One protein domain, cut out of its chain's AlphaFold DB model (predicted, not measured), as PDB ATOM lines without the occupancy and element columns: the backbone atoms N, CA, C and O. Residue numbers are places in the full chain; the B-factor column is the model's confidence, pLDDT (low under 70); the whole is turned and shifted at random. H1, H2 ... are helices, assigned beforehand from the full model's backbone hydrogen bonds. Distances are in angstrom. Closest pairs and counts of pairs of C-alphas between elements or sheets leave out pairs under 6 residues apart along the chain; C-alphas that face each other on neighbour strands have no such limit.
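AT A GLANCE: This is residues 87 to 276 of the 276 residues of an uncharacterized protein of Rhodospirillales bacterium (UniProt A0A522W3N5). Picture a long, slim and loose up-and-down bundle of four helices, H1, H2, H3 and H6, in which H3 and H6 run side by side along much of its length, while the very long H2 reaches H1 with its residues 119 to 127 and H3 with its residues 148 to 152, leaving its residues 135 to 140 free between the two contacts. The short helices H4 and H5 sit at one end, with H5 packed on the last residues of H1; residues 264 to 276, with H7, stick out as a tail at the other end, and residues 109 to 115, which include the beginning of H2, also stand free. The printed part has 190 residues with seven named helices, H1 to H7 in order along the chain, and no named strand: the class is all helix. The whole is extended, with a radius of gyration of the C-alphas of 26.6 A and spans of 98 by 37 by 20 A.

HOW THE PARTS SIT: Begin with H1, residues 87 to 104, and look at Ser 90: its C-alpha is 6.2 A from that of Arg 123 in H2, residues 110 to 154, the closest pair of this helical hairpin. H1 touches H2 with residues 87 to 94 alone, at a shallow tilt of 18 degrees, opposite ways. At the far end of H2, find Ala 152, whose C-alpha is 4.6 A from that of Tyr 158 in H3, residues 158 to 187; these two helices touch and form a second hairpin, at a shallow tilt of 26 degrees. H3 and H4, residues 192 to 204, meet only through their link. H4 and H5, residues 210 to 219, form a hairpin but only just touch, with 3 pairs of C-alphas within 8 A, the closest being those of Leu 202 and Ala 213 at 6.6 A. H5 touches H1 at a steep tilt of 49 degrees, the closest C-alphas being those of Val 102 and Gln 214, 6.0 A apart. Now go to H6, residues 225 to 265: it touches H3 with 23 pairs of C-alphas within 8 A, closest at Ile 186 and Ile 226, 6.1 A, at a shallow tilt of 4 degrees, opposite ways. H6 also touches H1, with the C-alphas of Ser 88 and Thr 228 closest at 4.4 A. H2 and H6 only just touch, with 3 pairs of C-alphas within 8 A, closest at Ala 152 and Phe 256, 6.9 A. H7, residues 268 to 275, touches no helix and meets H6 only through their link. Among the pairs that stay apart are H1 and H3, and H4 and H6. In H1 to H7 every O i to N i+4 pair is within hydrogen-bond range.

IN THESE COORDINATES: Find C-alpha 87 at (-2.572, -0.279, -5.635); from there H1 runs 25.5 A to C-alpha 104. H2 starts at C-alpha 110, (-0.039, -23.479, -14.479), and covers 65.1 A to C-alpha 154. H3 measures 42.6 A, H4 18.0 A and H5 14.0 A from first to last C-alpha. H6 runs 59.3 A, and H7, 11.0 A long, ends at C-alpha 275, (-42.713, 43.473, 22.356).

THE WHOLE: Look for the two C-alphas farthest apart at Asn 207 and Ile 276, the chain's last residue: 98.2 A. Without the stretches that stand free, the body spans 78 by 33 by 21 A. The printed part has no cut, and the six links between the helices are tight. The mean pLDDT of the printed part is 85.4; look for values under 70 at residues 105 to 109, 203 to 210, 224 and 267 to 276.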
ATOM      1  N   LEU A  87      -3.471  -0.472  -4.501       92.75
ATOM      2  CA  LEU A  87      -2.572  -0.279  -5.635       92.75
ATOM      3  C   LEU A  87      -1.110  -0.391  -5.215       92.75
ATOM      4  O   LEU A  87      -0.376  -1.176  -5.818       92.75
ATOM      5  N   SER A  88      -0.695   0.318  -4.164       92.38
ATOM      6  CA  SER A  88       0.672   0.239  -3.637       92.38
ATOM      7  C   SER A  88       1.073  -1.206  -3.309       92.38
ATOM      8  O   SER A  88       2.103  -1.689  -3.785       92.38
ATOM      9  N   GLY A  89       0.214  -1.941  -2.596       90.88
ATOM     10  CA  GLY A  89       0.428  -3.352  -2.274       90.88
ATOM     11  C   GLY A  89       0.516  -4.246  -3.515       90.88
ATOM     12  O   GLY A  89       1.390  -5.109  -3.588       90.88
ATOM     13  N   SER A  90      -0.332  -4.012  -4.522       89.12
ATOM     14  CA  SER A  90      -0.316  -4.777  -5.777       89.12
ATOM     15  C   SER A  90       0.973  -4.565  -6.584       89.12
ATOM     16  O   SER A  90       1.524  -5.524  -7.135       89.12
ATOM     17  N   PHE A  91       1.502  -3.336  -6.609       87.81
ATOM     18  CA  PHE A  91       2.790  -3.018  -7.229       87.81
ATOM     19  C   PHE A  91       3.949  -3.672  -6.478       87.81
ATOM     20  O   PHE A  91       4.793  -4.310  -7.110       87.81
ATOM     21  N   ALA A  92       3.955  -3.586  -5.146       88.50
ATOM     22  CA  ALA A  92       4.972  -4.218  -4.312       88.50
ATOM     23  C   ALA A  92       4.988  -5.747  -4.489       88.50
ATOM     24  O   ALA A  92       6.054  -6.343  -4.654       88.50
ATOM     25  N   LEU A  93       3.812  -6.383  -4.515       87.25
ATOM     26  CA  LEU A  93       3.671  -7.819  -4.767       87.25
ATOM     27  C   LEU A  93       4.208  -8.191  -6.157       87.25
ATOM     28  O   LEU A  93       5.036  -9.092  -6.275       87.25
ATOM     29  N   SER A  94       3.781  -7.463  -7.194       82.81
ATOM     30  CA  SER A  94       4.219  -7.695  -8.576       82.81
ATOM     31  C   SER A  94       5.739  -7.581  -8.713       82.81
ATOM     32  O   SER A  94       6.369  -8.391  -9.391       82.81
ATOM     33  N   PHE A  95       6.339  -6.601  -8.034       81.00
ATOM     34  CA  PHE A  95       7.784  -6.406  -8.029       81.00
ATOM     35  C   PHE A  95       8.531  -7.538  -7.327       81.00
ATOM     36  O   PHE A  95       9.480  -8.089  -7.885       81.00
ATOM     37  N   ASN A  96       8.094  -7.907  -6.123       83.12
ATOM     38  CA  ASN A  96       8.717  -8.983  -5.359       83.12
ATOM     39  C   ASN A  96       8.683 -10.303  -6.134       83.12
ATOM     40  O   ASN A  96       9.677 -11.032  -6.158       83.12
ATOM     41  N   GLU A  97       7.575 -10.585  -6.818       79.12
ATOM     42  CA  GLU A  97       7.449 -11.776  -7.651       79.12
ATOM     43  C   GLU A  97       8.319 -11.714  -8.908       79.12
ATOM     44  O   GLU A  97       8.993 -12.697  -9.221       79.12
ATOM     45  N   LEU A  98       8.394 -10.566  -9.590       76.69
ATOM     46  CA  LEU A  98       9.301 -10.390 -10.728       76.69
ATOM     47  C   LEU A  98      10.761 -10.620 -10.312       76.69
ATOM     48  O   LEU A  98      11.477 -11.394 -10.949       76.69
ATOM     49  N   ASN A  99      11.182 -10.009  -9.204       76.12
ATOM     50  CA  ASN A  99      12.526 -10.166  -8.659       76.12
ATOM     51  C   ASN A  99      12.806 -11.624  -8.247       76.12
ATOM     52  O   ASN A  99      13.896 -12.148  -8.474       76.12
ATOM     53  N   ARG A 100      11.815 -12.327  -7.682       78.25
ATOM     54  CA  ARG A 100      11.930 -13.755  -7.348       78.25
ATOM     55  C   ARG A 100      12.126 -14.614  -8.596       78.25
ATOM     56  O   ARG A 100      13.003 -15.476  -8.586       78.25
ATOM     57  N   VAL A 101      11.317 -14.403  -9.636       74.31
ATOM     58  CA  VAL A 101      11.365 -15.172 -10.892       74.31
ATOM     59  C   VAL A 101      12.702 -14.986 -11.599       74.31
ATOM     60  O   VAL A 101      13.289 -15.966 -12.055       74.31
ATOM     61  N   VAL A 102      13.201 -13.750 -11.643       72.31
ATOM     62  CA  VAL A 102      14.488 -13.429 -12.265       72.31
ATOM     63  C   VAL A 102      15.657 -14.050 -11.493       72.31
ATOM     64  O   VAL A 102      16.489 -14.707 -12.107       72.31
ATOM     65  N   ASN A 103      15.673 -13.958 -10.157       70.75
ATOM     66  CA  ASN A 103      16.810 -14.425  -9.349       70.75
ATOM     67  C   ASN A 103      16.834 -15.935  -9.060       70.75
ATOM     68  O   ASN A 103      17.898 -16.495  -8.810       70.75
ATOM     69  N   ARG A 104      15.675 -16.603  -8.985       71.00
ATOM     70  CA  ARG A 104      15.589 -18.014  -8.537       71.00
ATOM     71  C   ARG A 104      15.262 -19.005  -9.649       71.00
ATOM     72  O   ARG A 104      15.254 -20.207  -9.394       71.00
ATOM     73  N   GLY A 105      15.019 -18.525 -10.866       62.06
ATOM     74  CA  GLY A 105      14.660 -19.375 -11.991       62.06
ATOM     75  C   GLY A 105      13.220 -19.897 -11.928       62.06
ATOM     76  O   GLY A 105      12.555 -19.953 -10.892       62.06
ATOM     77  N   ASN A 106      12.716 -20.241 -13.109       61.47
ATOM     78  CA  ASN A 106      11.299 -20.403 -13.399       61.47
ATOM     79  C   ASN A 106      10.803 -21.816 -13.026       61.47
ATOM     80  O   ASN A 106      11.108 -22.784 -13.717       61.47
ATOM     81  N   SER A 107       9.975 -21.945 -11.989       56.00
ATOM     82  CA  SER A 107       9.003 -23.049 -11.894       56.00
ATOM     83  C   SER A 107       7.610 -22.483 -11.640       56.00
ATOM     84  O   SER A 107       6.945 -22.756 -10.644       56.00
ATOM     85  N   LEU A 108       7.164 -21.613 -12.547       63.97
ATOM     86  CA  LEU A 108       5.786 -21.144 -12.530       63.97
ATOM     87  C   LEU A 108       4.922 -22.236 -13.156       63.97
ATOM     88  O   LEU A 108       4.797 -22.334 -14.375       63.97
ATOM     89  N   GLY A 109       4.380 -23.105 -12.306       69.31
ATOM     90  CA  GLY A 109       3.357 -24.056 -12.722       69.31
ATOM     91  C   GLY A 109       2.099 -23.337 -13.241       69.31
ATOM     92  O   GLY A 109       1.919 -22.140 -12.994       69.31
ATOM     93  N   PRO A 110       1.189 -24.053 -13.920       74.81
ATOM     94  CA  PRO A 110      -0.039 -23.479 -14.479       74.81
ATOM     95  C   PRO A 110      -0.894 -22.716 -13.457       74.81
ATOM     96  O   PRO A 110      -1.505 -21.705 -13.792       74.81
ATOM     97  N   ASP A 111      -0.913 -23.160 -12.200       74.31
ATOM     98  CA  ASP A 111      -1.677 -22.497 -11.140       74.31
ATOM     99  C   ASP A 111      -1.045 -21.179 -10.685       74.31
ATOM    100  O   ASP A 111      -1.759 -20.251 -10.316       74.31
ATOM    101  N   TYR A 112       0.277 -21.039 -10.799       74.81
ATOM    102  CA  TYR A 112       0.937 -19.767 -10.526       74.81
ATOM    103  C   TYR A 112       0.605 -18.723 -11.597       74.81
ATOM    104  O   TYR A 112       0.375 -17.562 -11.273       74.81
ATOM    105  N   ALA A 113       0.532 -19.128 -12.871       74.69
ATOM    106  CA  ALA A 113       0.140 -18.223 -13.951       74.69
ATOM    107  C   ALA A 113      -1.264 -17.635 -13.717       74.69
ATOM    108  O   ALA A 113      -1.462 -16.444 -13.929       74.69
ATOM    109  N   LYS A 114      -2.204 -18.437 -13.194       79.69
ATOM    110  CA  LYS A 114      -3.544 -17.961 -12.806       79.69
ATOM    111  C   LYS A 114      -3.499 -16.938 -11.672       79.69
ATOM    112  O   LYS A 114      -4.242 -15.967 -11.706       79.69
ATOM    113  N   ILE A 115      -2.637 -17.143 -10.671       77.94
ATOM    114  CA  ILE A 115      -2.477 -16.194  -9.556       77.94
ATOM    115  C   ILE A 115      -1.897 -14.871 -10.064       77.94
ATOM    116  O   ILE A 115      -2.399 -13.810  -9.708       77.94
ATOM    117  N   ALA A 116      -0.875 -14.922 -10.921       77.94
ATOM    118  CA  ALA A 116      -0.289 -13.725 -11.516       77.94
ATOM    119  C   ALA A 116      -1.306 -12.950 -12.373       77.94
ATOM    120  O   ALA A 116      -1.395 -11.730 -12.262       77.94
ATOM    121  N   ASP A 117      -2.105 -13.655 -13.176       81.62
ATOM    122  CA  ASP A 117      -3.174 -13.054 -13.980       81.62
ATOM    123  C   ASP A 117      -4.254 -12.408 -13.097       81.62
ATOM    124  O   ASP A 117      -4.647 -11.265 -13.324       81.62
ATOM    125  N   ALA A 118      -4.653 -13.077 -12.008       82.00
ATOM    126  CA  ALA A 118      -5.581 -12.518 -11.028       82.00
ATOM    127  C   ALA A 118      -5.036 -11.233 -10.378       82.00
ATOM    128  O   ALA A 118      -5.756 -10.242 -10.304       82.00
ATOM    129  N   VAL A 119      -3.759 -11.208  -9.974       82.81
ATOM    130  CA  VAL A 119      -3.108 -10.010  -9.406       82.81
ATOM    131  C   VAL A 119      -3.115  -8.846 -10.401       82.81
ATOM    132  O   VAL A 119      -3.435  -7.716 -10.027       82.81
ATOM    133  N   LEU A 120      -2.787  -9.108 -11.670       84.88
ATOM    134  CA  LEU A 120      -2.788  -8.084 -12.717       84.88
ATOM    135  C   LEU A 120      -4.204  -7.577 -13.024       84.88
ATOM    136  O   LEU A 120      -4.393  -6.370 -13.190       84.88
ATOM    137  N   SER A 121      -5.198  -8.470 -13.048       86.25
ATOM    138  CA  SER A 121      -6.607  -8.103 -13.226       86.25
ATOM    139  C   SER A 121      -7.097  -7.224 -12.079       86.25
ATOM    140  O   SER A 121      -7.609  -6.133 -12.327       86.25
ATOM    141  N   THR A 122      -6.863  -7.635 -10.827       86.50
ATOM    142  CA  THR A 122      -7.225  -6.848  -9.639       86.50
ATOM    143  C   THR A 122      -6.561  -5.478  -9.658       86.50
ATOM    144  O   THR A 122      -7.222  -4.477  -9.398       86.50
ATOM    145  N   ARG A 123      -5.280  -5.389 -10.037       88.81
ATOM    146  CA  ARG A 123      -4.606  -4.095 -10.189       88.81
ATOM    147  C   ARG A 123      -5.303  -3.210 -11.227       88.81
ATOM    148  O   ARG A 123      -5.555  -2.042 -10.948       88.81
ATOM    149  N   SER A 124      -5.612  -3.742 -12.412       90.06
ATOM    150  CA  SER A 124      -6.293  -2.973 -13.466       90.06
ATOM    151  C   SER A 124      -7.677  -2.486 -13.023       90.06
ATOM    152  O   SER A 124      -8.087  -1.371 -13.352       90.06
ATOM    153  N   GLU A 125      -8.399  -3.307 -12.262       91.31
ATOM    154  CA  GLU A 125      -9.678  -2.937 -11.659       91.31
ATOM    155  C   GLU A 125      -9.513  -1.836 -10.607       91.31
ATOM    156  O   GLU A 125     -10.233  -0.839 -10.673       91.31
ATOM    157  N   SER A 126      -8.531  -1.948  -9.707       91.25
ATOM    158  CA  SER A 126      -8.217  -0.902  -8.726       91.25
ATOM    159  C   SER A 126      -7.800   0.413  -9.392       91.25
ATOM    160  O   SER A 126      -8.243   1.470  -8.956       91.25
ATOM    161  N   GLU A 127      -7.024   0.391 -10.484       91.94
ATOM    162  CA  GLU A 127      -6.644   1.609 -11.224       91.94
ATOM    163  C   GLU A 127      -7.881   2.324 -11.799       91.94
ATOM    164  O   GLU A 127      -8.018   3.548 -11.692       91.94
ATOM    165  N   LYS A 128      -8.826   1.565 -12.373       95.19
ATOM    166  CA  LYS A 128     -10.108   2.111 -12.853       95.19
ATOM    167  C   LYS A 128     -10.946   2.656 -11.701       95.19
ATOM    168  O   LYS A 128     -11.520   3.738 -11.829       95.19
ATOM    169  N   LEU A 129     -11.004   1.918 -10.596       95.00
ATOM    170  CA  LEU A 129     -11.791   2.282  -9.428       95.00
ATOM    171  C   LEU A 129     -11.256   3.550  -8.759       95.00
ATOM    172  O   LEU A 129     -12.053   4.414  -8.424       95.00
ATOM    173  N   VAL A 130      -9.936   3.716  -8.634       96.50
ATOM    174  CA  VAL A 130      -9.321   4.957  -8.137       96.50
ATOM    175  C   VAL A 130      -9.736   6.150  -8.990       96.50
ATOM    176  O   VAL A 130     -10.179   7.159  -8.452       96.50
ATOM    177  N   LYS A 131      -9.663   6.032 -10.322       95.62
ATOM    178  CA  LYS A 131     -10.066   7.118 -11.227       95.62
ATOM    179  C   LYS A 131     -11.551   7.465 -11.090       95.62
ATOM    180  O   LYS A 131     -11.918   8.635 -11.157       95.62
ATOM    181  N   GLN A 132     -12.401   6.454 -10.928       97.62
ATOM    182  CA  GLN A 132     -13.825   6.663 -10.694       97.62
ATOM    183  C   GLN A 132     -14.070   7.342  -9.339       97.62
ATOM    184  O   GLN A 132     -14.753   8.359  -9.284       97.62
ATOM    185  N   LEU A 133     -13.483   6.805  -8.265       97.81
ATOM    186  CA  LEU A 133     -13.641   7.313  -6.905       97.81
ATOM    187  C   LEU A 133     -13.125   8.744  -6.764       97.81
ATOM    188  O   LEU A 133     -13.768   9.533  -6.088       97.81
ATOM    189  N   ASP A 134     -12.026   9.107  -7.424       96.81
ATOM    190  CA  ASP A 134     -11.532  10.489  -7.459       96.81
ATOM    191  C   ASP A 134     -12.587  11.449  -8.041       96.81
ATOM    192  O   ASP A 134     -12.904  12.486  -7.452       96.81
ATOM    193  N   GLY A 135     -13.220  11.064  -9.154       97.56
ATOM    194  CA  GLY A 135     -14.337  11.811  -9.734       97.56
ATOM    195  C   GLY A 135     -15.548  11.895  -8.797       97.56
ATOM    196  O   GLY A 135     -16.094  12.982  -8.589       97.56
ATOM    197  N   ASP A 136     -15.935  10.769  -8.195       98.12
ATOM    198  CA  ASP A 136     -17.087  10.673  -7.292       98.12
ATOM    199  C   ASP A 136     -16.877  11.492  -6.008       98.12
ATOM    200  O   ASP A 136     -17.792  12.183  -5.557       98.12
ATOM    201  N   VAL A 137     -15.668  11.476  -5.440       98.06
ATOM    202  CA  VAL A 137     -15.276  12.268  -4.264       98.06
ATOM    203  C   VAL A 137     -15.364  13.759  -4.572       98.06
ATOM    204  O   VAL A 137     -16.002  14.507  -3.825       98.06
ATOM    205  N   ASN A 138     -14.796  14.196  -5.698       96.62
ATOM    206  CA  ASN A 138     -14.844  15.596  -6.118       96.62
ATOM    207  C   ASN A 138     -16.287  16.076  -6.349       96.62
ATOM    208  O   ASN A 138     -16.681  17.140  -5.861       96.62
ATOM    209  N   ALA A 139     -17.104  15.272  -7.034       97.81
ATOM    210  CA  ALA A 139     -18.518  15.570  -7.239       97.81
ATOM    211  C   ALA A 139     -19.295  15.617  -5.911       97.81
ATOM    212  O   ALA A 139     -20.107  16.523  -5.698       97.81
ATOM    213  N   CYS A 140     -19.019  14.682  -4.996       98.38
ATOM    214  CA  CYS A 140     -19.661  14.618  -3.686       98.38
ATOM    215  C   CYS A 140     -19.368  15.871  -2.861       98.38
ATOM    216  O   CYS A 140     -20.299  16.524  -2.390       98.38
ATOM    217  N   TYR A 141     -18.097  16.262  -2.737       97.25
ATOM    218  CA  TYR A 141     -17.733  17.445  -1.958       97.25
ATOM    219  C   TYR A 141     -18.199  18.751  -2.602       97.25
ATOM    220  O   TYR A 141     -18.563  19.674  -1.877       97.25
ATOM    221  N   SER A 142     -18.271  18.832  -3.934       96.62
ATOM    222  CA  SER A 142     -18.899  19.978  -4.606       96.62
ATOM    223  C   SER A 142     -20.383  20.102  -4.244       96.62
ATOM    224  O   SER A 142     -20.868  21.195  -3.952       96.62
ATOM    225  N   LYS A 143     -21.106  18.975  -4.199       97.00
ATOM    226  CA  LYS A 143     -22.504  18.944  -3.753       97.00
ATOM    227  C   LYS A 143     -22.633  19.306  -2.271       97.00
ATOM    228  O   LYS A 143     -23.510  20.090  -1.921       97.00
ATOM    229  N   LEU A 144     -21.770  18.753  -1.418       96.75
ATOM    230  CA  LEU A 144     -21.764  19.029   0.019       96.75
ATOM    231  C   LEU A 144     -21.519  20.511   0.306       96.75
ATOM    232  O   LEU A 144     -22.200  21.091   1.144       96.75
ATOM    233  N   TRP A 145     -20.597  21.132  -0.428       96.00
ATOM    234  CA  TRP A 145     -20.302  22.551  -0.293       96.00
ATOM    235  C   TRP A 145     -21.536  23.426  -0.522       96.00
ATOM    236  O   TRP A 145     -21.858  24.262   0.315       96.00
ATOM    237  N   ARG A 146     -22.288  23.173  -1.600       95.50
ATOM    238  CA  ARG A 146     -23.545  23.893  -1.876       95.50
ATOM    239  C   ARG A 146     -24.561  23.729  -0.747       95.50
ATOM    240  O   ARG A 146     -25.233  24.680  -0.381       95.50
ATOM    241  N   GLN A 147     -24.645  22.533  -0.169       96.00
ATOM    242  CA  GLN A 147     -25.529  22.270   0.968       96.00
ATOM    243  C   GLN A 147     -25.081  23.007   2.235       96.00
ATOM    244  O   GLN A 147     -25.925  23.492   2.985       96.00
ATOM    245  N   TYR A 148     -23.775  23.146   2.474       97.19
ATOM    246  CA  TYR A 148     -23.290  24.007   3.551       97.19
ATOM    247  C   TYR A 148     -23.653  25.472   3.321       97.19
ATOM    248  O   TYR A 148     -24.096  26.121   4.262       97.19
ATOM    249  N   GLU A 149     -23.513  25.985   2.097       95.31
ATOM    250  CA  GLU A 149     -23.910  27.358   1.761       95.31
ATOM    251  C   GLU A 149     -25.413  27.576   1.974       95.31
ATOM    252  O   GLU A 149     -25.801  28.543   2.629       95.31
ATOM    253  N   GLU A 150     -26.257  26.659   1.490       94.19
ATOM    254  CA  GLU A 150     -27.712  26.708   1.675       94.19
ATOM    255  C   GLU A 150     -28.087  26.739   3.161       94.19
ATOM    256  O   GLU A 150     -28.804  27.646   3.596       94.19
ATOM    257  N   VAL A 151     -27.544  25.812   3.963       94.81
ATOM    258  CA  VAL A 151     -27.780  25.779   5.414       94.81
ATOM    259  C   VAL A 151     -27.289  27.072   6.063       94.81
ATOM    260  O   VAL A 151     -28.030  27.684   6.826       94.81
ATOM    261  N   ALA A 152     -26.082  27.533   5.731       95.56
ATOM    262  CA  ALA A 152     -25.500  28.731   6.321       95.56
ATOM    263  C   ALA A 152     -26.304  30.002   6.013       95.56
ATOM    264  O   ALA A 152     -26.384  30.897   6.858       95.56
ATOM    265  N   ILE A 153     -26.913  30.093   4.828       93.00
ATOM    266  CA  ILE A 153     -27.795  31.202   4.452       93.00
ATOM    267  C   ILE A 153     -29.081  31.155   5.279       93.00
ATOM    268  O   ILE A 153     -29.438  32.157   5.900       93.00
ATOM    269  N   VAL A 154     -29.761  30.002   5.341       90.88
ATOM    270  CA  VAL A 154     -31.035  29.896   6.080       90.88
ATOM    271  C   VAL A 154     -30.855  30.028   7.594       90.88
ATOM    272  O   VAL A 154     -31.788  30.427   8.286       90.88
ATOM    273  N   THR A 155     -29.658  29.744   8.114       90.50
ATOM    274  CA  THR A 155     -29.309  29.942   9.529       90.50
ATOM    275  C   THR A 155     -28.639  31.285   9.821       90.50
ATOM    276  O   THR A 155     -28.203  31.499  10.952       90.50
ATOM    277  N   ALA A 156     -28.538  32.183   8.831       92.88
ATOM    278  CA  ALA A 156     -27.874  33.484   8.945       92.88
ATOM    279  C   ALA A 156     -26.449  33.402   9.534       92.88
ATOM    280  O   ALA A 156     -26.030  34.243  10.326       92.88
ATOM    281  N   SER A 157     -25.696  32.369   9.156       95.31
ATOM    282  CA  SER A 157     -24.343  32.082   9.649       95.31
ATOM    283  C   SER A 157     -23.319  31.936   8.522       95.31
ATOM    284  O   SER A 157     -22.299  31.269   8.688       95.31
ATOM    285  N   TYR A 158     -23.598  32.533   7.362       96.31
ATOM    286  CA  TYR A 158     -22.750  32.445   6.174       96.31
ATOM    287  C   TYR A 158     -21.337  32.995   6.405       96.31
ATOM    288  O   TYR A 158     -20.362  32.343   6.044       96.31
ATOM    289  N   GLU A 159     -21.197  34.141   7.078       96.75
ATOM    290  CA  GLU A 159     -19.874  34.711   7.377       96.75
ATOM    291  C   GLU A 159     -19.035  33.817   8.299       96.75
ATOM    292  O   GLU A 159     -17.829  33.673   8.098       96.75
ATOM    293  N   ASP A 160     -19.663  33.200   9.301       96.94
ATOM    294  CA  ASP A 160     -18.978  32.290  10.221       96.94
ATOM    295  C   ASP A 160     -18.577  30.991   9.514       96.94
ATOM    296  O   ASP A 160     -17.457  30.512   9.693       96.94
ATOM    297  N   PHE A 161     -19.446  30.469   8.642       97.19
ATOM    298  CA  PHE A 161     -19.116  29.337   7.782       97.19
ATOM    299  C   PHE A 161     -17.932  29.654   6.858       97.19
ATOM    300  O   PHE A 161     -16.999  28.856   6.769       97.19
ATOM    301  N   LEU A 162     -17.911  30.832   6.226       96.25
ATOM    302  CA  LEU A 162     -16.798  31.239   5.369       96.25
ATOM    303  C   LEU A 162     -15.472  31.278   6.129       96.25
ATOM    304  O   LEU A 162     -14.475  30.786   5.605       96.25
ATOM    305  N   LYS A 163     -15.451  31.788   7.367       96.06
ATOM    306  CA  LYS A 163     -14.238  31.804   8.204       96.06
ATOM    307  C   LYS A 163     -13.717  30.393   8.481       96.06
ATOM    308  O   LYS A 163     -12.535  30.146   8.254       96.06
ATOM    309  N   ILE A 164     -14.596  29.482   8.914       95.25
ATOM    310  CA  ILE A 164     -14.258  28.063   9.134       95.25
ATOM    311  C   ILE A 164     -13.681  27.476   7.845       95.25
ATOM    312  O   ILE A 164     -12.587  26.918   7.814       95.25
ATOM    313  N   SER A 165     -14.399  27.655   6.742       94.38
ATOM    314  CA  SER A 165     -14.045  27.024   5.483       94.38
ATOM    315  C   SER A 165     -12.754  27.565   4.863       94.38
ATOM    316  O   SER A 165     -11.961  26.786   4.345       94.38
ATOM    317  N   SER A 166     -12.501  28.875   4.960       94.44
ATOM    318  CA  SER A 166     -11.296  29.509   4.422       94.44
ATOM    319  C   SER A 166     -10.058  28.991   5.138       94.44
ATOM    320  O   SER A 166      -9.074  28.662   4.483       94.44
ATOM    321  N   HIS A 167     -10.133  28.858   6.467       93.75
ATOM    322  CA  HIS A 167      -9.045  28.311   7.269       93.75
ATOM    323  C   HIS A 167      -8.645  26.905   6.794       93.75
ATOM    324  O   HIS A 167      -7.473  26.644   6.525       93.75
ATOM    325  N   HIS A 168      -9.624  26.019   6.607       94.94
ATOM    326  CA  HIS A 168      -9.354  24.655   6.154       94.94
ATOM    327  C   HIS A 168      -9.000  24.557   4.665       94.94
ATOM    328  O   HIS A 168      -8.223  23.686   4.279       94.94
ATOM    329  N   ILE A 169      -9.521  25.440   3.807       94.50
ATOM    330  CA  ILE A 169      -9.117  25.504   2.392       94.50
ATOM    331  C   ILE A 169      -7.630  25.839   2.273       94.50
ATOM    332  O   ILE A 169      -6.935  25.225   1.462       94.50
ATOM    333  N   ASP A 170      -7.123  26.757   3.093       94.81
ATOM    334  CA  ASP A 170      -5.700  27.089   3.107       94.81
ATOM    335  C   ASP A 170      -4.841  25.891   3.542       94.81
ATOM    336  O   ASP A 170      -3.838  25.590   2.884       94.81
ATOM    337  N   ASN A 171      -5.276  25.142   4.562       96.00
ATOM    338  CA  ASN A 171      -4.611  23.906   4.993       96.00
ATOM    339  C   ASN A 171      -4.628  22.831   3.892       96.00
ATOM    340  O   ASN A 171      -3.584  22.267   3.559       96.00
ATOM    341  N   MET A 172      -5.783  22.587   3.262       96.81
ATOM    342  CA  MET A 172      -5.905  21.641   2.145       96.81
ATOM    343  C   MET A 172      -5.005  22.035   0.968       96.81
ATOM    344  O   MET A 172      -4.320  21.190   0.391       96.81
ATOM    345  N   ASN A 173      -4.939  23.325   0.630       95.94
ATOM    346  CA  ASN A 173      -4.046  23.827  -0.414       95.94
ATOM    347  C   ASN A 173      -2.567  23.639  -0.049       95.94
ATOM    348  O   ASN A 173      -1.753  23.348  -0.929       95.94
ATOM    349  N   ALA A 174      -2.202  23.786   1.226       96.19
ATOM    350  CA  ALA A 174      -0.849  23.510   1.699       96.19
ATOM    351  C   ALA A 174      -0.491  22.021   1.556       96.19
ATOM    352  O   ALA A 174       0.585  21.715   1.035       96.19
ATOM    353  N   ILE A 175      -1.405  21.109   1.914       96.44
ATOM    354  CA  ILE A 175      -1.249  19.655   1.712       96.44
ATOM    355  C   ILE A 175      -1.036  19.343   0.225       96.44
ATOM    356  O   ILE A 175      -0.089  18.645  -0.139       96.44
ATOM    357  N   LEU A 176      -1.866  19.905  -0.660       94.31
ATOM    358  CA  LEU A 176      -1.761  19.681  -2.105       94.31
ATOM    359  C   LEU A 176      -0.442  20.204  -2.691       94.31
ATOM    360  O   LEU A 176       0.173  19.525  -3.514       94.31
ATOM    361  N   ARG A 177       0.022  21.384  -2.258       94.75
ATOM    362  CA  ARG A 177       1.319  21.942  -2.682       94.75
ATOM    363  C   ARG A 177       2.477  21.058  -2.236       94.75
ATOM    364  O   ARG A 177       3.277  20.653  -3.075       94.75
ATOM    365  N   LYS A 178       2.516  20.707  -0.946       95.25
ATOM    366  CA  LYS A 178       3.533  19.817  -0.371       95.25
ATOM    367  C   LYS A 178       3.566  18.475  -1.106       95.25
ATOM    368  O   LYS A 178       4.628  18.028  -1.528       95.25
ATOM    369  N   SER A 179       2.395  17.891  -1.360       93.00
ATOM    370  CA  SER A 179       2.288  16.647  -2.117       93.00
ATOM    371  C   SER A 179       2.821  16.774  -3.545       93.00
ATOM    372  O   SER A 179       3.340  15.794  -4.073       93.00
ATOM    373  N   GLY A 180       2.658  17.923  -4.204       89.56
ATOM    374  CA  GLY A 180       3.202  18.146  -5.544       89.56
ATOM    375  C   GLY A 180       4.730  18.067  -5.568       89.56
ATOM    376  O   GLY A 180       5.302  17.474  -6.484       89.56
ATOM    377  N   ASP A 181       5.382  18.602  -4.537       90.31
ATOM    378  CA  ASP A 181       6.837  18.548  -4.394       90.31
ATOM    379  C   ASP A 181       7.325  17.143  -4.013       90.31
ATOM    380  O   ASP A 181       8.302  16.654  -4.583       90.31
ATOM    381  N   GLU A 182       6.613  16.442  -3.130       91.06
ATOM    382  CA  GLU A 182       6.938  15.061  -2.743       91.06
ATOM    383  C   GLU A 182       6.776  14.079  -3.914       91.06
ATOM    384  O   GLU A 182       7.629  13.217  -4.110       91.06
ATOM    385  N   ILE A 183       5.761  14.247  -4.770       88.50
ATOM    386  CA  ILE A 183       5.609  13.435  -5.992       88.50
ATOM    387  C   ILE A 183       6.813  13.611  -6.926       88.50
ATOM    388  O   ILE A 183       7.313  12.627  -7.474       88.50
ATOM    389  N   ARG A 184       7.322  14.842  -7.081       85.75
ATOM    390  CA  ARG A 184       8.536  15.103  -7.877       85.75
ATOM    391  C   ARG A 184       9.767  14.427  -7.275       85.75
ATOM    392  O   ARG A 184      10.600  13.911  -8.014       85.75
ATOM    393  N   GLN A 185       9.876  14.391  -5.947       87.81
ATOM    394  CA  GLN A 185      10.960  13.684  -5.255       87.81
ATOM    395  C   GLN A 185      10.850  12.161  -5.414       87.81
ATOM    396  O   GLN A 185      11.866  11.494  -5.623       87.81
ATOM    397  N   ILE A 186       9.630  11.613  -5.387       86.06
ATOM    398  CA  ILE A 186       9.379  10.186  -5.631       86.06
ATOM    399  C   ILE A 186       9.867   9.800  -7.030       86.06
ATOM    400  O   ILE A 186      10.586   8.814  -7.159       86.06
ATOM    401  N   SER A 187       9.587  10.583  -8.076       78.12
ATOM    402  CA  SER A 187      10.182  10.319  -9.398       78.12
ATOM    403  C   SER A 187      11.695  10.590  -9.434       78.12
ATOM    404  O   SER A 187      12.437   9.865 -10.102       78.12
ATOM    405  N   GLY A 188      12.180  11.581  -8.680       80.25
ATOM    406  CA  GLY A 188      13.566  12.058  -8.740       80.25
ATOM    407  C   GLY A 188      13.975  12.440 -10.168       80.25
ATOM    408  O   GLY A 188      13.132  12.849 -10.963       80.25
ATOM    409  N   ASP A 189      15.244  12.211 -10.514       77.81
ATOM    410  CA  ASP A 189      15.781  12.376 -11.879       77.81
ATOM    411  C   ASP A 189      15.523  11.154 -12.784       77.81
ATOM    412  O   ASP A 189      16.160  10.976 -13.825       77.81
ATOM    413  N   THR A 190      14.624  10.253 -12.376       78.94
ATOM    414  CA  THR A 190      14.360   9.023 -13.126       78.94
ATOM    415  C   THR A 190      13.605   9.355 -14.409       78.94
ATOM    416  O   THR A 190      12.466   9.820 -14.366       78.94
ATOM    417  N   ASP A 191      14.201   9.049 -15.561       81.19
ATOM    418  CA  ASP A 191      13.507   9.103 -16.847       81.19
ATOM    419  C   ASP A 191      12.503   7.943 -16.942       81.19
ATOM    420  O   ASP A 191      12.818   6.843 -17.405       81.19
ATOM    421  N   LEU A 192      11.283   8.193 -16.460       79.00
ATOM    422  CA  LEU A 192      10.192   7.216 -16.425       79.00
ATOM    423  C   LEU A 192       9.863   6.653 -17.811       79.00
ATOM    424  O   LEU A 192       9.460   5.498 -17.911       79.00
ATOM    425  N   LEU A 193      10.049   7.440 -18.873       80.00
ATOM    426  CA  LEU A 193       9.806   7.022 -20.252       80.00
ATOM    427  C   LEU A 193      10.864   6.021 -20.707       80.00
ATOM    428  O   LEU A 193      10.521   4.958 -21.221       80.00
ATOM    429  N   LYS A 194      12.143   6.323 -20.476       81.38
ATOM    430  CA  LYS A 194      13.247   5.403 -20.776       81.38
ATOM    431  C   LYS A 194      13.130   4.109 -19.977       81.38
ATOM    432  O   LYS A 194      13.319   3.021 -20.519       81.38
ATOM    433  N   VAL A 195      12.793   4.238 -18.700       79.12
ATOM    434  CA  VAL A 195      12.566   3.115 -17.798       79.12
ATOM    435  C   VAL A 195      11.388   2.270 -18.305       79.12
ATOM    436  O   VAL A 195      11.566   1.085 -18.560       79.12
ATOM    437  N   TRP A 196      10.228   2.860 -18.594       78.69
ATOM    438  CA  TRP A 196       9.078   2.124 -19.133       78.69
ATOM    439  C   TRP A 196       9.367   1.447 -20.479       78.69
ATOM    440  O   TRP A 196       9.058   0.268 -20.651       78.69
ATOM    441  N   ASN A 197      10.008   2.150 -21.415       77.38
ATOM    442  CA  ASN A 197      10.357   1.597 -22.724       77.38
ATOM    443  C   ASN A 197      11.306   0.400 -22.591       77.38
ATOM    444  O   ASN A 197      11.062  -0.634 -23.208       77.38
ATOM    445  N   GLY A 198      12.317   0.487 -21.720       77.69
ATOM    446  CA  GLY A 198      13.209  -0.641 -21.444       77.69
ATOM    447  C   GLY A 198      12.488  -1.840 -20.815       77.69
ATOM    448  O   GLY A 198      12.807  -2.985 -21.130       77.69
ATOM    449  N   PHE A 199      11.469  -1.602 -19.982       77.19
ATOM    450  CA  PHE A 199      10.655  -2.677 -19.412       77.19
ATOM    451  C   PHE A 199       9.794  -3.354 -20.484       77.19
ATOM    452  O   PHE A 199       9.709  -4.582 -20.523       77.19
ATOM    453  N   VAL A 200       9.189  -2.573 -21.383       76.19
ATOM    454  CA  VAL A 200       8.412  -3.093 -22.518       76.19
ATOM    455  C   VAL A 200       9.299  -3.900 -23.467       76.19
ATOM    456  O   VAL A 200       8.905  -4.990 -23.876       76.19
ATOM    457  N   GLU A 201      10.500  -3.415 -23.783       77.12
ATOM    458  CA  GLU A 201      11.480  -4.138 -24.604       77.12
ATOM    459  C   GLU A 201      11.882  -5.471 -23.961       77.12
ATOM    460  O   GLU A 201      11.883  -6.505 -24.635       77.12
ATOM    461  N   LEU A 202      12.139  -5.473 -22.649       73.81
ATOM    462  CA  LEU A 202      12.432  -6.688 -21.892       73.81
ATOM    463  C   LEU A 202      11.252  -7.675 -21.919       73.81
ATOM    464  O   LEU A 202      11.446  -8.873 -22.126       73.81
ATOM    465  N   ALA A 203      10.028  -7.181 -21.729       69.75
ATOM    466  CA  ALA A 203       8.817  -7.999 -21.729       69.75
ATOM    467  C   ALA A 203       8.476  -8.560 -23.123       69.75
ATOM    468  O   ALA A 203       7.944  -9.668 -23.229       69.75
ATOM    469  N   ALA A 204       8.793  -7.820 -24.188       69.62
ATOM    470  CA  ALA A 204       8.538  -8.200 -25.578       69.62
ATOM    471  C   ALA A 204       9.618  -9.121 -26.182       69.62
ATOM    472  O   ALA A 204       9.404  -9.701 -27.251       69.62
ATOM    473  N   ALA A 205      10.773  -9.277 -25.525       69.88
ATOM    474  CA  ALA A 205      11.881 -10.083 -26.029       69.88
ATOM    475  C   ALA A 205      11.491 -11.569 -26.194       69.88
ATOM    476  O   ALA A 205      11.229 -12.292 -25.230       69.88
ATOM    477  N   LYS A 206      11.494 -12.051 -27.449       53.81
ATOM    478  CA  LYS A 206      11.143 -13.439 -27.821       53.81
ATOM    479  C   LYS A 206      12.060 -14.500 -27.195       53.81
ATOM    480  O   LYS A 206      11.587 -15.592 -26.898       53.81
ATOM    481  N   ASN A 207      13.336 -14.176 -26.979       58.31
ATOM    482  CA  ASN A 207      14.312 -15.039 -26.312       58.31
ATOM    483  C   ASN A 207      14.658 -14.424 -24.956       58.31
ATOM    484  O   ASN A 207      15.519 -13.552 -24.865       58.31
ATOM    485  N   ARG A 208      13.951 -14.850 -23.907       63.72
ATOM    486  CA  ARG A 208      14.149 -14.348 -22.543       63.72
ATOM    487  C   ARG A 208      15.514 -14.806 -22.031       63.72
ATOM    488  O   ARG A 208      15.655 -15.959 -21.628       63.72
ATOM    489  N   ASN A 209      16.511 -13.925 -22.044       67.25
ATOM    490  CA  ASN A 209      17.745 -14.162 -21.309       67.25
ATOM    491  C   ASN A 209      17.542 -13.682 -19.863       67.25
ATOM    492  O   ASN A 209      17.379 -12.484 -19.625       67.25
ATOM    493  N   ALA A 210      17.527 -14.615 -18.907       69.06
ATOM    494  CA  ALA A 210      17.390 -14.300 -17.482       69.06
ATOM    495  C   ALA A 210      18.467 -13.307 -17.010       69.06
ATOM    496  O   ALA A 210      18.174 -12.423 -16.214       69.06
ATOM    497  N   GLU A 211      19.668 -13.379 -17.589       73.62
ATOM    498  CA  GLU A 211      20.789 -12.482 -17.302       73.62
ATOM    499  C   GLU A 211      20.521 -11.040 -17.772       73.62
ATOM    500  O   GLU A 211      20.833 -10.087 -17.065       73.62
ATOM    501  N   GLN A 212      19.859 -10.856 -18.922       75.56
ATOM    502  CA  GLN A 212      19.457  -9.526 -19.405       75.56
ATOM    503  C   GLN A 212      18.325  -8.928 -18.563       75.56
ATOM    504  O   GLN A 212      18.334  -7.730 -18.288       75.56
ATOM    505  N   ALA A 213      17.371  -9.756 -18.128       74.25
ATOM    506  CA  ALA A 213      16.310  -9.330 -17.215       74.25
ATOM    507  C   ALA A 213      16.869  -8.930 -15.848       74.25
ATOM    508  O   ALA A 213      16.467  -7.909 -15.295       74.25
ATOM    509  N   GLN A 214      17.833  -9.698 -15.341       75.88
ATOM    510  CA  GLN A 214      18.506  -9.405 -14.087       75.88
ATOM    511  C   GLN A 214      19.327  -8.121 -14.170       75.88
ATOM    512  O   GLN A 214      19.104  -7.216 -13.371       75.88
ATOM    513  N   HIS A 215      20.167  -7.980 -15.198       80.38
ATOM    514  CA  HIS A 215      20.927  -6.755 -15.434       80.38
ATOM    515  C   HIS A 215      20.013  -5.527 -15.565       80.38
ATOM    516  O   HIS A 215      20.326  -4.454 -15.055       80.38
ATOM    517  N   TYR A 216      18.860  -5.660 -16.226       79.44
ATOM    518  CA  TYR A 216      17.902  -4.565 -16.355       79.44
ATOM    519  C   TYR A 216      17.253  -4.175 -15.014       79.44
ATOM    520  O   TYR A 216      17.141  -2.983 -14.726       79.44
ATOM    521  N   ILE A 217      16.856  -5.145 -14.180       77.25
ATOM    522  CA  ILE A 217      16.298  -4.878 -12.842       77.25
ATOM    523  C   ILE A 217      17.355  -4.243 -11.929       77.25
ATOM    524  O   ILE A 217      17.064  -3.252 -11.260       77.25
ATOM    525  N   GLU A 218      18.584  -4.762 -11.938       79.19
ATOM    526  CA  GLU A 218      19.706  -4.228 -11.155       79.19
ATOM    527  C   GLU A 218      20.100  -2.812 -11.599       79.19
ATOM    528  O   GLU A 218      20.380  -1.956 -10.761       79.19
ATOM    529  N   ALA A 219      20.055  -2.529 -12.906       80.25
ATOM    530  CA  ALA A 219      20.316  -1.199 -13.455       80.25
ATOM    531  C   ALA A 219      19.188  -0.190 -13.175       80.25
ATOM    532  O   ALA A 219      19.411   1.017 -13.273       80.25
ATOM    533  N   ASN A 220      17.983  -0.657 -12.828       78.38
ATOM    534  CA  ASN A 220      16.813   0.187 -12.583       78.38
ATOM    535  C   ASN A 220      16.152  -0.142 -11.230       78.38
ATOM    536  O   ASN A 220      14.968  -0.492 -11.190       78.38
ATOM    537  N   PRO A 221      16.859   0.032 -10.098       73.06
ATOM    538  CA  PRO A 221      16.377  -0.400  -8.783       73.06
ATOM    539  C   PRO A 221      15.095   0.323  -8.334       73.06
ATOM    540  O   PRO A 221      14.368  -0.172  -7.477       73.06
ATOM    541  N   ARG A 222      14.794   1.488  -8.929       75.81
ATOM    542  CA  ARG A 222      13.610   2.305  -8.620       75.81
ATOM    543  C   ARG A 222      12.401   2.045  -9.523       75.81
ATOM    544  O   ARG A 222      11.323   2.541  -9.216       75.81
ATOM    545  N   LEU A 223      12.547   1.268 -10.604       70.31
ATOM    546  CA  LEU A 223      11.512   1.065 -11.638       70.31
ATOM    547  C   LEU A 223      10.129   0.735 -11.051       70.31
ATOM    548  O   LEU A 223       9.119   1.242 -11.530       70.31
ATOM    549  N   PHE A 224      10.082  -0.061  -9.981       68.75
ATOM    550  CA  PHE A 224       8.830  -0.473  -9.342       68.75
ATOM    551  C   PHE A 224       8.618   0.100  -7.934       68.75
ATOM    552  O   PHE A 224       7.485   0.109  -7.438       68.75
ATOM    553  N   SER A 225       9.673   0.627  -7.298       81.62
ATOM    554  CA  SER A 225       9.536   1.329  -6.018       81.62
ATOM    555  C   SER A 225       8.788   2.647  -6.211       81.62
ATOM    556  O   SER A 225       7.938   2.973  -5.395       81.62
ATOM    557  N   ILE A 226       8.976   3.321  -7.354       87.12
ATOM    558  CA  ILE A 226       8.289   4.576  -7.694       87.12
ATOM    559  C   ILE A 226       6.769   4.409  -7.666       87.12
ATOM    560  O   ILE A 226       6.085   5.198  -7.026       87.12
ATOM    561  N   ALA A 227       6.221   3.379  -8.317       87.25
ATOM    562  CA  ALA A 227       4.773   3.163  -8.333       87.25
ATOM    563  C   ALA A 227       4.227   2.801  -6.940       87.25
ATOM    564  O   ALA A 227       3.145   3.246  -6.556       87.25
ATOM    565  N   THR A 228       4.991   2.027  -6.166       90.44
ATOM    566  CA  THR A 228       4.640   1.655  -4.789       90.44
ATOM    567  C   THR A 228       4.623   2.884  -3.873       90.44
ATOM    568  O   THR A 228       3.625   3.137  -3.196       90.44
ATOM    569  N   GLU A 229       5.703   3.669  -3.894       92.56
ATOM    570  CA  GLU A 229       5.893   4.907  -3.134       92.56
ATOM    571  C   GLU A 229       4.859   5.960  -3.528       92.56
ATOM    572  O   GLU A 229       4.253   6.569  -2.649       92.56
ATOM    573  N   PHE A 230       4.596   6.126  -4.828       92.88
ATOM    574  CA  PHE A 230       3.588   7.045  -5.346       92.88
ATOM    575  C   PHE A 230       2.202   6.713  -4.799       92.88
ATOM    576  O   PHE A 230       1.553   7.576  -4.220       92.88
ATOM    577  N   ASN A 231       1.748   5.465  -4.920       94.12
ATOM    578  CA  ASN A 231       0.413   5.094  -4.450       94.12
ATOM    579  C   ASN A 231       0.300   5.149  -2.915       94.12
ATOM    580  O   ASN A 231      -0.708   5.616  -2.391       94.12
ATOM    581  N   ALA A 232       1.351   4.768  -2.181       95.12
ATOM    582  CA  ALA A 232       1.384   4.938  -0.725       95.12
ATOM    583  C   ALA A 232       1.319   6.422  -0.323       95.12
ATOM    584  O   ALA A 232       0.649   6.784   0.643       95.12
ATOM    585  N   HIS A 233       1.998   7.285  -1.079       96.12
ATOM    586  CA  HIS A 233       1.960   8.730  -0.890       96.12
ATOM    587  C   HIS A 233       0.572   9.312  -1.168       96.12
ATOM    588  O   HIS A 233       0.045  10.053  -0.342       96.12
ATOM    589  N   MET A 234      -0.050   8.920  -2.280       96.38
ATOM    590  CA  MET A 234      -1.409   9.332  -2.633       96.38
ATOM    591  C   MET A 234      -2.415   8.933  -1.551       96.38
ATOM    592  O   MET A 234      -3.205   9.768  -1.129       96.38
ATOM    593  N   SER A 235      -2.333   7.708  -1.022       96.88
ATOM    594  CA  SER A 235      -3.183   7.281   0.097       96.88
ATOM    595  C   SER A 235      -3.037   8.182   1.330       96.88
ATOM    596  O   SER A 235      -4.049   8.632   1.874       96.88
ATOM    597  N   ARG A 236      -1.795   8.481   1.749       97.00
ATOM    598  CA  ARG A 236      -1.533   9.375   2.891       97.00
ATOM    599  C   ARG A 236      -2.088  10.772   2.650       97.00
ATOM    600  O   ARG A 236      -2.744  11.316   3.530       97.00
ATOM    601  N   ARG A 237      -1.883  11.317   1.450       96.88
ATOM    602  CA  ARG A 237      -2.439  12.611   1.050       96.88
ATOM    603  C   ARG A 237      -3.963  12.627   1.157       96.88
ATOM    604  O   ARG A 237      -4.506  13.555   1.741       96.88
ATOM    605  N   GLU A 238      -4.650  11.618   0.619       97.75
ATOM    606  CA  GLU A 238      -6.113  11.523   0.734       97.75
ATOM    607  C   GLU A 238      -6.558  11.409   2.198       97.75
ATOM    608  O   GLU A 238      -7.540  12.027   2.592       97.75
ATOM    609  N   ALA A 239      -5.819  10.688   3.046       97.31
ATOM    610  CA  ALA A 239      -6.132  10.608   4.473       97.31
ATOM    611  C   ALA A 239      -5.970  11.965   5.191       97.31
ATOM    612  O   ALA A 239      -6.820  12.339   6.001       97.31
ATOM    613  N   GLU A 240      -4.921  12.729   4.871       97.56
ATOM    614  CA  GLU A 240      -4.726  14.091   5.388       97.56
ATOM    615  C   GLU A 240      -5.844  15.035   4.913       97.56
ATOM    616  O   GLU A 240      -6.430  15.764   5.714       97.56
ATOM    617  N   LEU A 241      -6.209  14.978   3.626       97.69
ATOM    618  CA  LEU A 241      -7.321  15.757   3.076       97.69
ATOM    619  C   LEU A 241      -8.663  15.366   3.704       97.69
ATOM    620  O   LEU A 241      -9.495  16.236   3.956       97.69
ATOM    621  N   LEU A 242      -8.894  14.078   3.951       97.56
ATOM    622  CA  LEU A 242     -10.096  13.593   4.623       97.56
ATOM    623  C   LEU A 242     -10.197  14.173   6.034       97.56
ATOM    624  O   LEU A 242     -11.256  14.677   6.393       97.56
ATOM    625  N   SER A 243      -9.094  14.189   6.786       97.38
ATOM    626  CA  SER A 243      -9.050  14.782   8.128       97.38
ATOM    627  C   SER A 243      -9.455  16.262   8.122       97.38
ATOM    628  O   SER A 243     -10.278  16.674   8.938       97.38
ATOM    629  N   GLU A 244      -8.933  17.063   7.187       97.06
ATOM    630  CA  GLU A 244      -9.323  18.479   7.065       97.06
ATOM    631  C   GLU A 244     -10.800  18.639   6.677       97.06
ATOM    632  O   GLU A 244     -11.507  19.500   7.200       97.06
ATOM    633  N   ARG A 245     -11.312  17.786   5.784       96.75
ATOM    634  CA  ARG A 245     -12.725  17.829   5.378       96.75
ATOM    635  C   ARG A 245     -13.670  17.390   6.496       96.75
ATOM    636  O   ARG A 245     -14.750  17.965   6.634       96.75
ATOM    637  N   ASP A 246     -13.270  16.417   7.306       96.69
ATOM    638  CA  ASP A 246     -14.013  15.994   8.491       96.69
ATOM    639  C   ASP A 246     -14.022  17.095   9.556       96.69
ATOM    640  O   ASP A 246     -15.058  17.331  10.179       96.69
ATOM    641  N   ALA A 247     -12.909  17.820   9.726       96.81
ATOM    642  CA  ALA A 247     -12.846  18.989  10.600       96.81
ATOM    643  C   ALA A 247     -13.849  20.068  10.161       96.81
ATOM    644  O   ALA A 247     -14.698  20.460  10.964       96.81
ATOM    645  N   VAL A 248     -13.867  20.434   8.869       96.69
ATOM    646  CA  VAL A 248     -14.886  21.346   8.311       96.69
ATOM    647  C   VAL A 248     -16.295  20.836   8.597       96.69
ATOM    648  O   VAL A 248     -17.143  21.597   9.055       96.69
ATOM    649  N   SER A 249     -16.559  19.550   8.352       96.00
ATOM    650  CA  SER A 249     -17.888  18.974   8.564       96.00
ATOM    651  C   SER A 249     -18.330  19.026  10.024       96.00
ATOM    652  O   SER A 249     -19.501  19.294  10.308       96.00
ATOM    653  N   ASN A 250     -17.412  18.790  10.957       96.31
ATOM    654  CA  ASN A 250     -17.692  18.839  12.386       96.31
ATOM    655  C   ASN A 250     -17.924  20.275  12.866       96.31
ATOM    656  O   ASN A 250     -18.906  20.535  13.566       96.31
ATOM    657  N   GLU A 251     -17.066  21.213  12.467       97.38
ATOM    658  CA  GLU A 251     -17.179  22.618  12.859       97.38
ATOM    659  C   GLU A 251     -18.413  23.284  12.248       97.38
ATOM    660  O   GLU A 251     -19.216  23.878  12.972       97.38
ATOM    661  N   ALA A 252     -18.631  23.117  10.940       96.31
ATOM    662  CA  ALA A 252     -19.820  23.622  10.260       96.31
ATOM    663  C   ALA A 252     -21.092  22.963  10.817       96.31
ATOM    664  O   ALA A 252     -22.065  23.647  11.131       96.31
ATOM    665  N   GLY A 253     -21.077  21.644  11.031       94.75
ATOM    666  CA  GLY A 253     -22.193  20.919  11.636       94.75
ATOM    667  C   GLY A 253     -22.551  21.435  13.033       94.75
ATOM    668  O   GLY A 253     -23.733  21.610  13.334       94.75
ATOM    669  N   SER A 254     -21.547  21.725  13.866       96.31
ATOM    670  CA  SER A 254     -21.723  22.315  15.199       96.31
ATOM    671  C   SER A 254     -22.272  23.743  15.128       96.31
ATOM    672  O   SER A 254     -23.243  24.065  15.819       96.31
ATOM    673  N   LEU A 255     -21.716  24.579  14.242       96.81
ATOM    674  CA  LEU A 255     -22.193  25.940  13.984       96.81
ATOM    675  C   LEU A 255     -23.676  25.936  13.600       96.81
ATOM    676  O   LEU A 255     -24.478  26.633  14.224       96.81
ATOM    677  N   PHE A 256     -24.054  25.124  12.615       95.56
ATOM    678  CA  PHE A 256     -25.432  25.057  12.140       95.56
ATOM    679  C   PHE A 256     -26.369  24.478  13.194       95.56
ATOM    680  O   PHE A 256     -27.437  25.036  13.414       95.56
ATOM    681  N   ALA A 257     -25.974  23.420  13.907       93.38
ATOM    682  CA  ALA A 257     -26.788  22.869  14.989       93.38
ATOM    683  C   ALA A 257     -27.059  23.914  16.082       93.38
ATOM    684  O   ALA A 257     -28.198  24.061  16.528       93.38
ATOM    685  N   LYS A 258     -26.032  24.681  16.469       94.81
ATOM    686  CA  LYS A 258     -26.167  25.784  17.423       94.81
ATOM    687  C   LYS A 258     -27.119  26.858  16.899       94.81
ATOM    688  O   LYS A 258     -28.041  27.235  17.613       94.81
ATOM    689  N   LYS A 259     -26.936  27.313  15.656       92.69
ATOM    690  CA  LYS A 259     -27.764  28.363  15.041       92.69
ATOM    691  C   LYS A 259     -29.216  27.939  14.867       92.69
ATOM    692  O   LYS A 259     -30.124  28.706  15.157       92.69
ATOM    693  N   ILE A 260     -29.445  26.693  14.470       89.19
ATOM    694  CA  ILE A 260     -30.785  26.115  14.407       89.19
ATOM    695  C   ILE A 260     -31.401  26.091  15.810       89.19
ATOM    696  O   ILE A 260     -32.526  26.548  15.984       89.19
ATOM    697  N   ASN A 261     -30.671  25.631  16.829       87.81
ATOM    698  CA  ASN A 261     -31.173  25.628  18.203       87.81
ATOM    699  C   ASN A 261     -31.499  27.043  18.721       87.81
ATOM    700  O   ASN A 261     -32.534  27.229  19.356       87.81
ATOM    701  N   GLU A 262     -30.669  28.043  18.404       88.44
ATOM    702  CA  GLU A 262     -30.942  29.462  18.680       88.44
ATOM    703  C   GLU A 262     -32.241  29.922  17.997       88.44
ATOM    704  O   GLU A 262     -33.111  30.478  18.663       88.44
ATOM    705  N   LEU A 263     -32.446  29.596  16.714       83.06
ATOM    706  CA  LEU A 263     -33.688  29.906  15.991       83.06
ATOM    707  C   LEU A 263     -34.925  29.271  16.645       83.06
ATOM    708  O   LEU A 263     -35.992  29.891  16.690       83.06
ATOM    709  N   PHE A 264     -34.813  28.041  17.155       80.12
ATOM    710  CA  PHE A 264     -35.896  27.388  17.896       80.12
ATOM    711  C   PHE A 264     -36.144  28.040  19.265       80.12
ATOM    712  O   PHE A 264     -37.306  28.214  19.638       80.12
ATOM    713  N   ALA A 265     -35.089  28.443  19.978       78.50
ATOM    714  CA  ALA A 265     -35.178  29.107  21.279       78.50
ATOM    715  C   ALA A 265     -35.755  30.534  21.183       78.50
ATOM    716  O   ALA A 265     -36.595  30.914  21.997       78.50
ATOM    717  N   GLU A 266     -35.400  31.298  20.147       72.38
ATOM    718  CA  GLU A 266     -35.940  32.637  19.843       72.38
ATOM    719  C   GLU A 266     -37.345  32.604  19.200       72.38
ATOM    720  O   GLU A 266     -37.756  33.500  18.451       72.38
ATOM    721  N   GLY A 267     -38.101  31.536  19.463       64.81
ATOM    722  CA  GLY A 267     -39.410  31.290  18.874       64.81
ATOM    723  C   GLY A 267     -40.439  32.386  19.119       64.81
ATOM    724  O   GLY A 267     -40.237  33.312  19.904       64.81
ATOM    725  N   PHE A 268     -41.570  32.246  18.429       63.91
ATOM    726  CA  PHE A 268     -42.721  33.146  18.488       63.91
ATOM    727  C   PHE A 268     -42.966  33.795  19.867       63.91
ATOM    728  O   PHE A 268     -43.036  35.018  19.963       63.91
ATOM    729  N   PHE A 269     -43.013  33.004  20.946       62.00
ATOM    730  CA  PHE A 269     -43.247  33.522  22.297       62.00
ATOM    731  C   PHE A 269     -42.126  34.433  22.805       62.00
ATOM    732  O   PHE A 269     -42.418  35.445  23.433       62.00
ATOM    733  N   HIS A 270     -40.858  34.149  22.502       64.19
ATOM    734  CA  HIS A 270     -39.761  35.026  22.906       64.19
ATOM    735  C   HIS A 270     -39.841  36.393  22.207       64.19
ATOM    736  O   HIS A 270     -39.617  37.421  22.842       64.19
ATOM    737  N   ARG A 271     -40.241  36.423  20.927       65.56
ATOM    738  CA  ARG A 271     -40.485  37.673  20.186       65.56
ATOM    739  C   ARG A 271     -41.745  38.403  20.659       65.56
ATOM    740  O   ARG A 271     -41.705  39.620  20.810       65.56
ATOM    741  N   LEU A 272     -42.823  37.674  20.955       62.44
ATOM    742  CA  LEU A 272     -44.073  38.232  21.475       62.44
ATOM    743  C   LEU A 272     -43.874  38.886  22.853       62.44
ATOM    744  O   LEU A 272     -44.291  40.020  23.054       62.44
ATOM    745  N   PHE A 273     -43.188  38.211  23.781       66.50
ATOM    746  CA  PHE A 273     -42.948  38.716  25.140       66.50
ATOM    747  C   PHE A 273     -41.857  39.791  25.230       66.50
ATOM    748  O   PHE A 273     -41.696  40.391  26.283       66.50
ATOM    749  N   ARG A 274     -41.099  40.041  24.156       63.59
ATOM    750  CA  ARG A 274     -40.144  41.160  24.084       63.59
ATOM    751  C   ARG A 274     -40.787  42.455  23.568       63.59
ATOM    752  O   ARG A 274     -40.199  43.521  23.721       63.59
ATOM    753  N   LEU A 275     -41.947  42.352  22.917       54.00
ATOM    754  CA  LEU A 275     -42.713  43.473  22.356       54.00
ATOM    755  C   LEU A 275     -43.809  43.996  23.302       54.00
ATOM    756  O   LEU A 275     -44.350  45.071  23.044       54.00
ATOM    757  N   ILE A 276     -44.134  43.239  24.354       48.62
ATOM    758  CA  ILE A 276     -45.046  43.611  25.448       48.62
ATOM    759  C   ILE A 276     -44.206  44.097  26.627       48.62
ATOM    760  O   ILE A 276     -44.580  45.133  27.217       48.62
TER     761      ILE A 276